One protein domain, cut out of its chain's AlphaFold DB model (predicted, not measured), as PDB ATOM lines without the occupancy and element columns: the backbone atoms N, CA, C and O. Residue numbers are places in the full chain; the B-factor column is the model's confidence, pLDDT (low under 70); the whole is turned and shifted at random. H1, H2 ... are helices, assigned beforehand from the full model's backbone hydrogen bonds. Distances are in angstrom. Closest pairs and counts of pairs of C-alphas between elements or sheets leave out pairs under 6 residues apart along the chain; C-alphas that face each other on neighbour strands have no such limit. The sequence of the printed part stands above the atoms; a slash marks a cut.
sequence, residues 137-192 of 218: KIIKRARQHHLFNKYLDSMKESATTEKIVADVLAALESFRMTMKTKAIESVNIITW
ATOM      1  N   LYS A 137     110.552 122.118  74.384       91.38
ATOM      2  CA  LYS A 137     111.527 122.661  75.339       91.38
ATOM      3  C   LYS A 137     110.891 123.000  76.681       91.38
ATOM      4  O   LYS A 137     111.524 122.758  77.706       91.38
ATOM      5  N   ILE A 138     109.658 123.507  76.677       93.62
ATOM      6  CA  ILE A 138     108.899 123.810  77.898       93.62
ATOM      7  C   ILE A 138     108.604 122.502  78.633       93.62
ATOM      8  O   ILE A 138     108.923 122.375  79.813       93.62
ATOM      9  N   ILE A 139     108.114 121.489  77.913       94.88
ATOM     10  CA  ILE A 139     107.796 120.168  78.481       94.88
ATOM     11  C   ILE A 139     109.046 119.519  79.092       94.88
ATOM     12  O   ILE A 139     109.027 119.050  80.235       94.88
ATOM     13  N   LYS A 140     110.168 119.521  78.361       94.56
ATOM     14  CA  LYS A 140     111.442 118.967  78.850       94.56
ATOM     15  C   LYS A 140     111.936 119.699  80.095       94.56
ATOM     16  O   LYS A 140     112.336 119.044  81.060       94.56
ATOM     17  N   ARG A 141     111.889 121.033  80.097       93.50
ATOM     18  CA  ARG A 141     112.368 121.847  81.218       93.50
ATOM     19  C   ARG A 141     111.495 121.682  82.462       93.50
ATOM     20  O   ARG A 141     112.038 121.514  83.552       93.50
ATOM     21  N   ALA A 142     110.173 121.629  82.299       95.44
ATOM     22  CA  ALA A 142     109.229 121.357  83.383       95.44
ATOM     23  C   ALA A 142     109.491 119.992  84.034       95.44
ATOM     24  O   ALA A 142     109.590 119.893  85.259       95.44
ATOM     25  N   ARG A 143     109.707 118.944  83.225       96.31
ATOM     26  CA  ARG A 143     110.051 117.607  83.735       96.31
ATOM     27  C   ARG A 143     111.376 117.606  84.498       96.31
ATOM     28  O   ARG A 143     111.458 116.999  85.562       96.31
ATOM     29  N   GLN A 144     112.399 118.288  83.981       94.44
ATOM     30  CA  GLN A 144     113.689 118.421  84.666       94.44
ATOM     31  C   GLN A 144     113.538 119.109  86.027       94.44
ATOM     32  O   GLN A 144     114.062 118.603  87.016       94.44
ATOM     33  N   HIS A 145     112.790 120.213  86.095       94.88
ATOM     34  CA  HIS A 145     112.511 120.901  87.357       94.88
ATOM     35  C   HIS A 145     111.752 120.022  88.348       94.88
ATOM     36  O   HIS A 145     112.123 119.970  89.515       94.88
ATOM     37  N   HIS A 146     110.727 119.300  87.892       96.06
ATOM     38  CA  HIS A 146     109.963 118.404  88.755       96.06
ATOM     39  C   HIS A 146     110.847 117.309  89.372       96.06
ATOM     40  O   HIS A 146     110.812 117.099  90.584       96.06
ATOM     41  N   LEU A 147     111.672 116.643  88.558       94.62
ATOM     42  CA  LEU A 147     112.584 115.596  89.035       94.62
ATOM     43  C   LEU A 147     113.648 116.150  89.986       94.62
ATOM     44  O   LEU A 147     113.947 115.521  90.998       94.62
ATOM     45  N   PHE A 148     114.187 117.332  89.686       92.38
ATOM     46  CA  PHE A 148     115.163 117.995  90.544       92.38
ATOM     47  C   PHE A 148     114.562 118.379  91.901       92.38
ATOM     48  O   PHE A 148     115.146 118.075  92.935       92.38
ATOM     49  N   ASN A 149     113.364 118.967  91.914       94.69
ATOM     50  CA  ASN A 149     112.672 119.320  93.154       94.69
ATOM     51  C   ASN A 149     112.356 118.075  93.991       94.69
ATOM     52  O   ASN A 149     112.611 118.072  95.189       94.69
ATOM     53  N   LYS A 150     111.905 116.986  93.356       93.81
ATOM     54  CA  LYS A 150     111.670 115.704  94.036       93.81
ATOM     55  C   LYS A 150     112.943 115.150  94.686       93.81
ATOM     56  O   LYS A 150     112.884 114.633  95.797       93.81
ATOM     57  N   TYR A 151     114.085 115.263  94.005       90.06
ATOM     58  CA  TYR A 151     115.382 114.893  94.572       90.06
ATOM     59  C   TYR A 151     115.732 115.772  95.782       90.06
ATOM     60  O   TYR A 151     116.058 115.234  96.839       90.06
ATOM     61  N   LEU A 152     115.582 117.099  95.675       89.94
ATOM     62  CA  LEU A 152     115.813 118.016  96.798       89.94
ATOM     63  C   LEU A 152     114.922 117.695  98.003       89.94
ATOM     64  O   LEU A 152     115.421 117.644  99.123       89.94
ATOM     65  N   ASP A 153     113.633 117.435  97.780       91.19
ATOM     66  CA  ASP A 153     112.687 117.085  98.841       91.19
ATOM     67  C   ASP A 153     113.085 115.786  99.549       91.19
ATOM     68  O   ASP A 153     113.099 115.744 100.776       91.19
ATOM     69  N   SER A 154     113.508 114.763  98.797       87.12
ATOM     70  CA  SER A 154     113.989 113.497  99.371       87.12
ATOM     71  C   SER A 154     115.280 113.629 100.189       87.12
ATOM     72  O   SER A 154     115.587 112.761 101.004       87.12
ATOM     73  N   MET A 155     116.036 114.709  99.985       82.94
ATOM     74  CA  MET A 155     117.306 114.954 100.666       82.94
ATOM     75  C   MET A 155     117.162 115.869 101.892       82.94
ATOM     76  O   MET A 155     118.088 115.923 102.695       82.94
ATOM     77  N   LYS A 156     116.018 116.538 102.105       79.38
ATOM     78  CA  LYS A 156     115.815 117.474 103.235       79.38
ATOM     79  C   LYS A 156     116.046 116.852 104.620       79.38
ATOM     80  O   LYS A 156     116.463 117.564 105.525       79.38
ATOM     81  N   GLU A 157     115.821 115.548 104.780       73.31
ATOM     82  CA  GLU A 157     115.930 114.844 106.070       73.31
ATOM     83  C   GLU A 157     117.258 114.073 106.251       73.31
ATOM     84  O   GLU A 157     117.556 113.615 107.350       73.31
ATOM     85  N   SER A 158     118.082 113.920 105.201       67.25
ATOM     86  CA  SER A 158     119.282 113.050 105.219       67.25
ATOM     87  C   SER A 158     120.426 113.537 104.304       67.25
ATOM     88  O   SER A 158     121.254 112.754 103.837       67.25
ATOM     89  N   ALA A 159     120.480 114.833 103.990       71.38
ATOM     90  CA  ALA A 159     121.511 115.400 103.121       71.38
ATOM     91  C   ALA A 159     122.878 115.443 103.820       71.38
ATOM     92  O   ALA A 159     123.163 116.356 104.592       71.38
ATOM     93  N   THR A 160     123.753 114.490 103.501       85.25
ATOM     94  CA  THR A 160     125.195 114.604 103.767       85.25
ATOM     95  C   THR A 160     125.924 115.001 102.485       85.25
ATOM     96  O   THR A 160     125.588 114.527 101.393       85.25
ATOM     97  N   THR A 161     126.920 115.878 102.602       85.31
ATOM     98  CA  THR A 161     127.682 116.415 101.464       85.31
ATOM     99  C   THR A 161     128.318 115.302 100.630       85.31
ATOM    100  O   THR A 161     128.315 115.370  99.401       85.31
ATOM    101  N   GLU A 162     128.789 114.234 101.272       89.25
ATOM    102  CA  GLU A 162     129.445 113.091 100.631       89.25
ATOM    103  C   GLU A 162     128.486 112.338  99.706       89.25
ATOM    104  O   GLU A 162     128.872 111.936  98.609       89.25
ATOM    105  N   LYS A 163     127.219 112.201 100.111       87.00
ATOM    106  CA  LYS A 163     126.185 111.542  99.307       87.00
ATOM    107  C   LYS A 163     125.864 112.348  98.052       87.00
ATOM    108  O   LYS A 163     125.802 111.788  96.965       87.00
ATOM    109  N   ILE A 164     125.747 113.670  98.187       88.81
ATOM    110  CA  ILE A 164     125.519 114.564  97.044       88.81
ATOM    111  C   ILE A 164     126.702 114.485  96.074       88.81
ATOM    112  O   ILE A 164     126.498 114.373  94.868       88.81
ATOM    113  N   VAL A 165     127.937 114.500  96.584       91.25
ATOM    114  CA  VAL A 165     129.135 114.358  95.745       91.25
ATOM    115  C   VAL A 165     129.138 113.008  95.022       91.25
ATOM    116  O   VAL A 165     129.394 112.975  93.819       91.25
ATOM    117  N   ALA A 166     128.798 111.914  95.707       92.62
ATOM    118  CA  ALA A 166     128.704 110.591  95.095       92.62
ATOM    119  C   ALA A 166     127.644 110.538  93.976       92.62
ATOM    120  O   ALA A 166     127.941 110.073  92.873       92.62
ATOM    121  N   ASP A 167     126.450 111.085  94.219       90.88
ATOM    122  CA  ASP A 167     125.356 111.136  93.242       90.88
ATOM    123  C   ASP A 167     125.733 111.980  92.009       90.88
ATOM    124  O   ASP A 167     125.472 111.587  90.866       90.88
ATOM    125  N   VAL A 168     126.416 113.113  92.213       91.25
ATOM    126  CA  VAL A 168     126.913 113.972  91.125       91.25
ATOM    127  C   VAL A 168     127.979 113.256  90.296       91.25
ATOM    128  O   VAL A 168     127.929 113.319  89.065       91.25
ATOM    129  N   LEU A 169     128.920 112.552  90.932       94.75
ATOM    130  CA  LEU A 169     129.952 111.783  90.231       94.75
ATOM    131  C   LEU A 169     129.339 110.646  89.399       94.75
ATOM    132  O   LEU A 169     129.718 110.459  88.241       94.75
ATOM    133  N   ALA A 170     128.346 109.937  89.942       93.88
ATOM    134  CA  ALA A 170     127.623 108.889  89.221       93.88
ATOM    135  C   ALA A 170     126.841 109.445  88.013       93.88
ATOM    136  O   ALA A 170     126.874 108.876  86.911       93.88
ATOM    137  N   ALA A 171     126.175 110.590  88.186       91.19
ATOM    138  CA  ALA A 171     125.478 111.279  87.103       91.19
ATOM    139  C   ALA A 171     126.449 111.782  86.019       91.19
ATOM    140  O   ALA A 171     126.154 111.664  84.825       91.19
ATOM    141  N   LEU A 172     127.620 112.294  86.412       93.62
ATOM    142  CA  LEU A 172     128.663 112.757  85.494       93.62
ATOM    143  C   LEU A 172     129.199 111.609  84.634       93.62
ATOM    144  O   LEU A 172     129.356 111.785  83.426       93.62
ATOM    145  N   GLU A 173     129.436 110.432  85.216       93.75
ATOM    146  CA  GLU A 173     129.913 109.272  84.456       93.75
ATOM    147  C   GLU A 173     128.859 108.789  83.447       93.75
ATOM    148  O   GLU A 173     129.167 108.560  82.273       93.75
ATOM    149  N   SER A 174     127.588 108.756  83.855       90.19
ATOM    150  CA  SER A 174     126.462 108.444  82.959       90.19
ATOM    151  C   SER A 174     126.359 109.445  81.798       90.19
ATOM    152  O   SER A 174     126.163 109.073  80.632       90.19
ATOM    153  N   PHE A 175     126.545 110.734  82.090       89.38
ATOM    154  CA  PHE A 175     126.566 111.791  81.082       89.38
ATOM    155  C   PHE A 175     127.764 111.654  80.134       89.38
ATOM    156  O   PHE A 175     127.597 111.753  78.915       89.38
ATOM    157  N   ARG A 176     128.956 111.353  80.662       91.88
ATOM    158  CA  ARG A 176     130.181 111.125  79.882       91.88
ATOM    159  C   ARG A 176     129.995 110.000  78.867       91.88
ATOM    160  O   ARG A 176     130.361 110.161  77.702       91.88
ATOM    161  N   MET A 177     129.384 108.890  79.278       90.06
ATOM    162  CA  MET A 177     129.097 107.759  78.390       90.06
ATOM    163  C   MET A 177     128.060 108.110  77.314       90.06
ATOM    164  O   MET A 177     128.242 107.775  76.141       90.06
ATOM    165  N   THR A 178     127.023 108.873  77.671       86.38
ATOM    166  CA  THR A 178     126.028 109.383  76.708       86.38
ATOM    167  C   THR A 178     126.655 110.337  75.682       86.38
ATOM    168  O   THR A 178     126.305 110.319  74.504       86.38
ATOM    169  N   MET A 179     127.603 111.175  76.102       84.88
ATOM    170  CA  MET A 179     128.310 112.090  75.201       84.88
ATOM    171  C   MET A 179     129.245 111.344  74.247       84.88
ATOM    172  O   MET A 179     129.275 111.669  73.063       84.88
ATOM    173  N   LYS A 180     129.967 110.318  74.722       88.31
ATOM    174  CA  LYS A 180     130.815 109.475  73.861       88.31
ATOM    175  C   LYS A 180     130.007 108.766  72.778       88.31
ATOM    176  O   LYS A 180     130.389 108.802  71.616       88.31
ATOM    177  N   THR A 181     128.882 108.160  73.152       83.00
ATOM    178  CA  THR A 181     128.006 107.440  72.211       83.00
ATOM    179  C   THR A 181     127.405 108.380  71.168       83.00
ATOM    180  O   THR A 181     127.543 108.122  69.975       83.00
ATOM    181  N   LYS A 182     126.859 109.533  71.579       76.56
ATOM    182  CA  LYS A 182     126.326 110.543  70.645       76.56
ATOM    183  C   LYS A 182     127.392 111.193  69.768       76.56
ATOM    184  O   LYS A 182     127.110 111.524  68.621       76.56
ATOM    185  N   ALA A 183     128.610 111.386  70.277       67.81
ATOM    186  CA  ALA A 183     129.720 111.885  69.470       67.81
ATOM    187  C   ALA A 183     130.046 110.903  68.334       67.81
ATOM    188  O   ALA A 183     130.151 111.321  67.183       67.81
ATOM    189  N   ILE A 184     130.099 109.602  68.629       62.31
ATOM    190  CA  ILE A 184     130.307 108.542  67.629       62.31
ATOM    191  C   ILE A 184     129.133 108.487  66.633       62.31
ATOM    192  O   ILE A 184     129.341 108.381  65.426       62.31
ATOM    193  N   GLU A 185     127.900 108.648  67.111       58.09
ATOM    194  CA  GLU A 185     126.692 108.673  66.277       58.09
ATOM    195  C   GLU A 185     126.648 109.897  65.341       58.09
ATOM    196  O   GLU A 185     126.301 109.776  64.168       58.09
ATOM    197  N   SER A 186     127.099 111.068  65.805       56.44
ATOM    198  CA  SER A 186     127.207 112.279  64.978       56.44
ATOM    199  C   SER A 186     128.289 112.186  63.895       56.44
ATOM    200  O   SER A 186     128.119 112.757  62.820       56.44
ATOM    201  N   VAL A 187     129.357 111.416  64.133       55.38
ATOM    202  CA  VAL A 187     130.379 111.101  63.120       55.38
ATOM    203  C   VAL A 187     129.817 110.135  62.067       55.38
ATOM    204  O   VAL A 187     130.065 110.328  60.878       55.38
ATOM    205  N   ASN A 188     128.979 109.173  62.469       47.72
ATOM    206  CA  ASN A 188     128.286 108.267  61.546       47.72
ATOM    207  C   ASN A 188     127.150 108.946  60.751       47.72
ATOM    208  O   ASN A 188     126.859 108.559  59.623       47.72
ATOM    209  N   ILE A 189     126.520 109.997  61.284       47.28
ATOM    210  CA  ILE A 189     125.526 110.799  60.544       47.28
ATOM    211  C   ILE A 189     126.182 111.600  59.406       47.28
ATOM    212  O   ILE A 189     125.573 111.781  58.352       47.28
ATOM    213  N   ILE A 190     127.441 112.026  59.564       46.38
ATOM    214  CA  ILE A 190     128.191 112.701  58.491       46.38
ATOM    215  C   ILE A 190     128.461 111.738  57.316       46.38
ATOM    216  O   ILE A 190     128.481 112.179  56.167       46.38
ATOM    217  N   THR A 191     128.573 110.427  57.562       40.16
ATOM    218  CA  THR A 191     128.716 109.394  56.517       40.16
ATOM    219  C   THR A 191     127.388 108.875  55.947       40.16
ATOM    220  O   THR A 191     127.393 108.284  54.868       40.16
ATOM    221  N   TRP A 192     126.241 109.160  56.578       35.38
ATOM    222  CA  TRP A 192     124.905 108.743  56.111       35.38
ATOM    223  C   TRP A 192     124.199 109.718  55.153       35.38
ATOM    224  O   TRP A 192     123.143 109.388  54.613       35.38
TER     225      TRP A 192
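What this domain is: This is residues 137 to 192 of the 218 residues of a protein of Dictyocaulus viviparus (UniProt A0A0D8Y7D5). The long helix H2 and the shorter helix H1 make an open V, its two arms joined at the point by a tight loop, residues 156 to 160, with an empty gap between the arms. H2 is the longer arm and runs on well past the open end of H1. The printed part has 56 residues with two named helices, H1 then H2, and no named strand; the class is all helix. It is extended, with a radius of gyration of the C-alphas of 16.1 A, and flat, spanning 51 by 29 by 9 A.

Where its parts are: H2, residues 161 to 191, is 45.5 A long, from C-alpha 161 at (127.682, 116.415, 101.464) to C-alpha 191 at (128.716, 109.394, 56.517). H1, residues 137 to 155, is 27.1 A long and begins at C-alpha 137 at (111.527, 122.661, 75.339).

How they stand to each other: H2 and H1 are apart, with no C-alpha of the one within 8 A of the other. Their link is tight, with 5 residues. In H1 each O i to N i+4 pair is within hydrogen-bond range; in H2, 26 of 27 are.

The domain as a whole: The C-alphas farthest apart, of Glu 157 and Thr 191, are 51.5 A apart. The printed part has no cut. Residue 158 and residues 183 to 192 have pLDDT under 70.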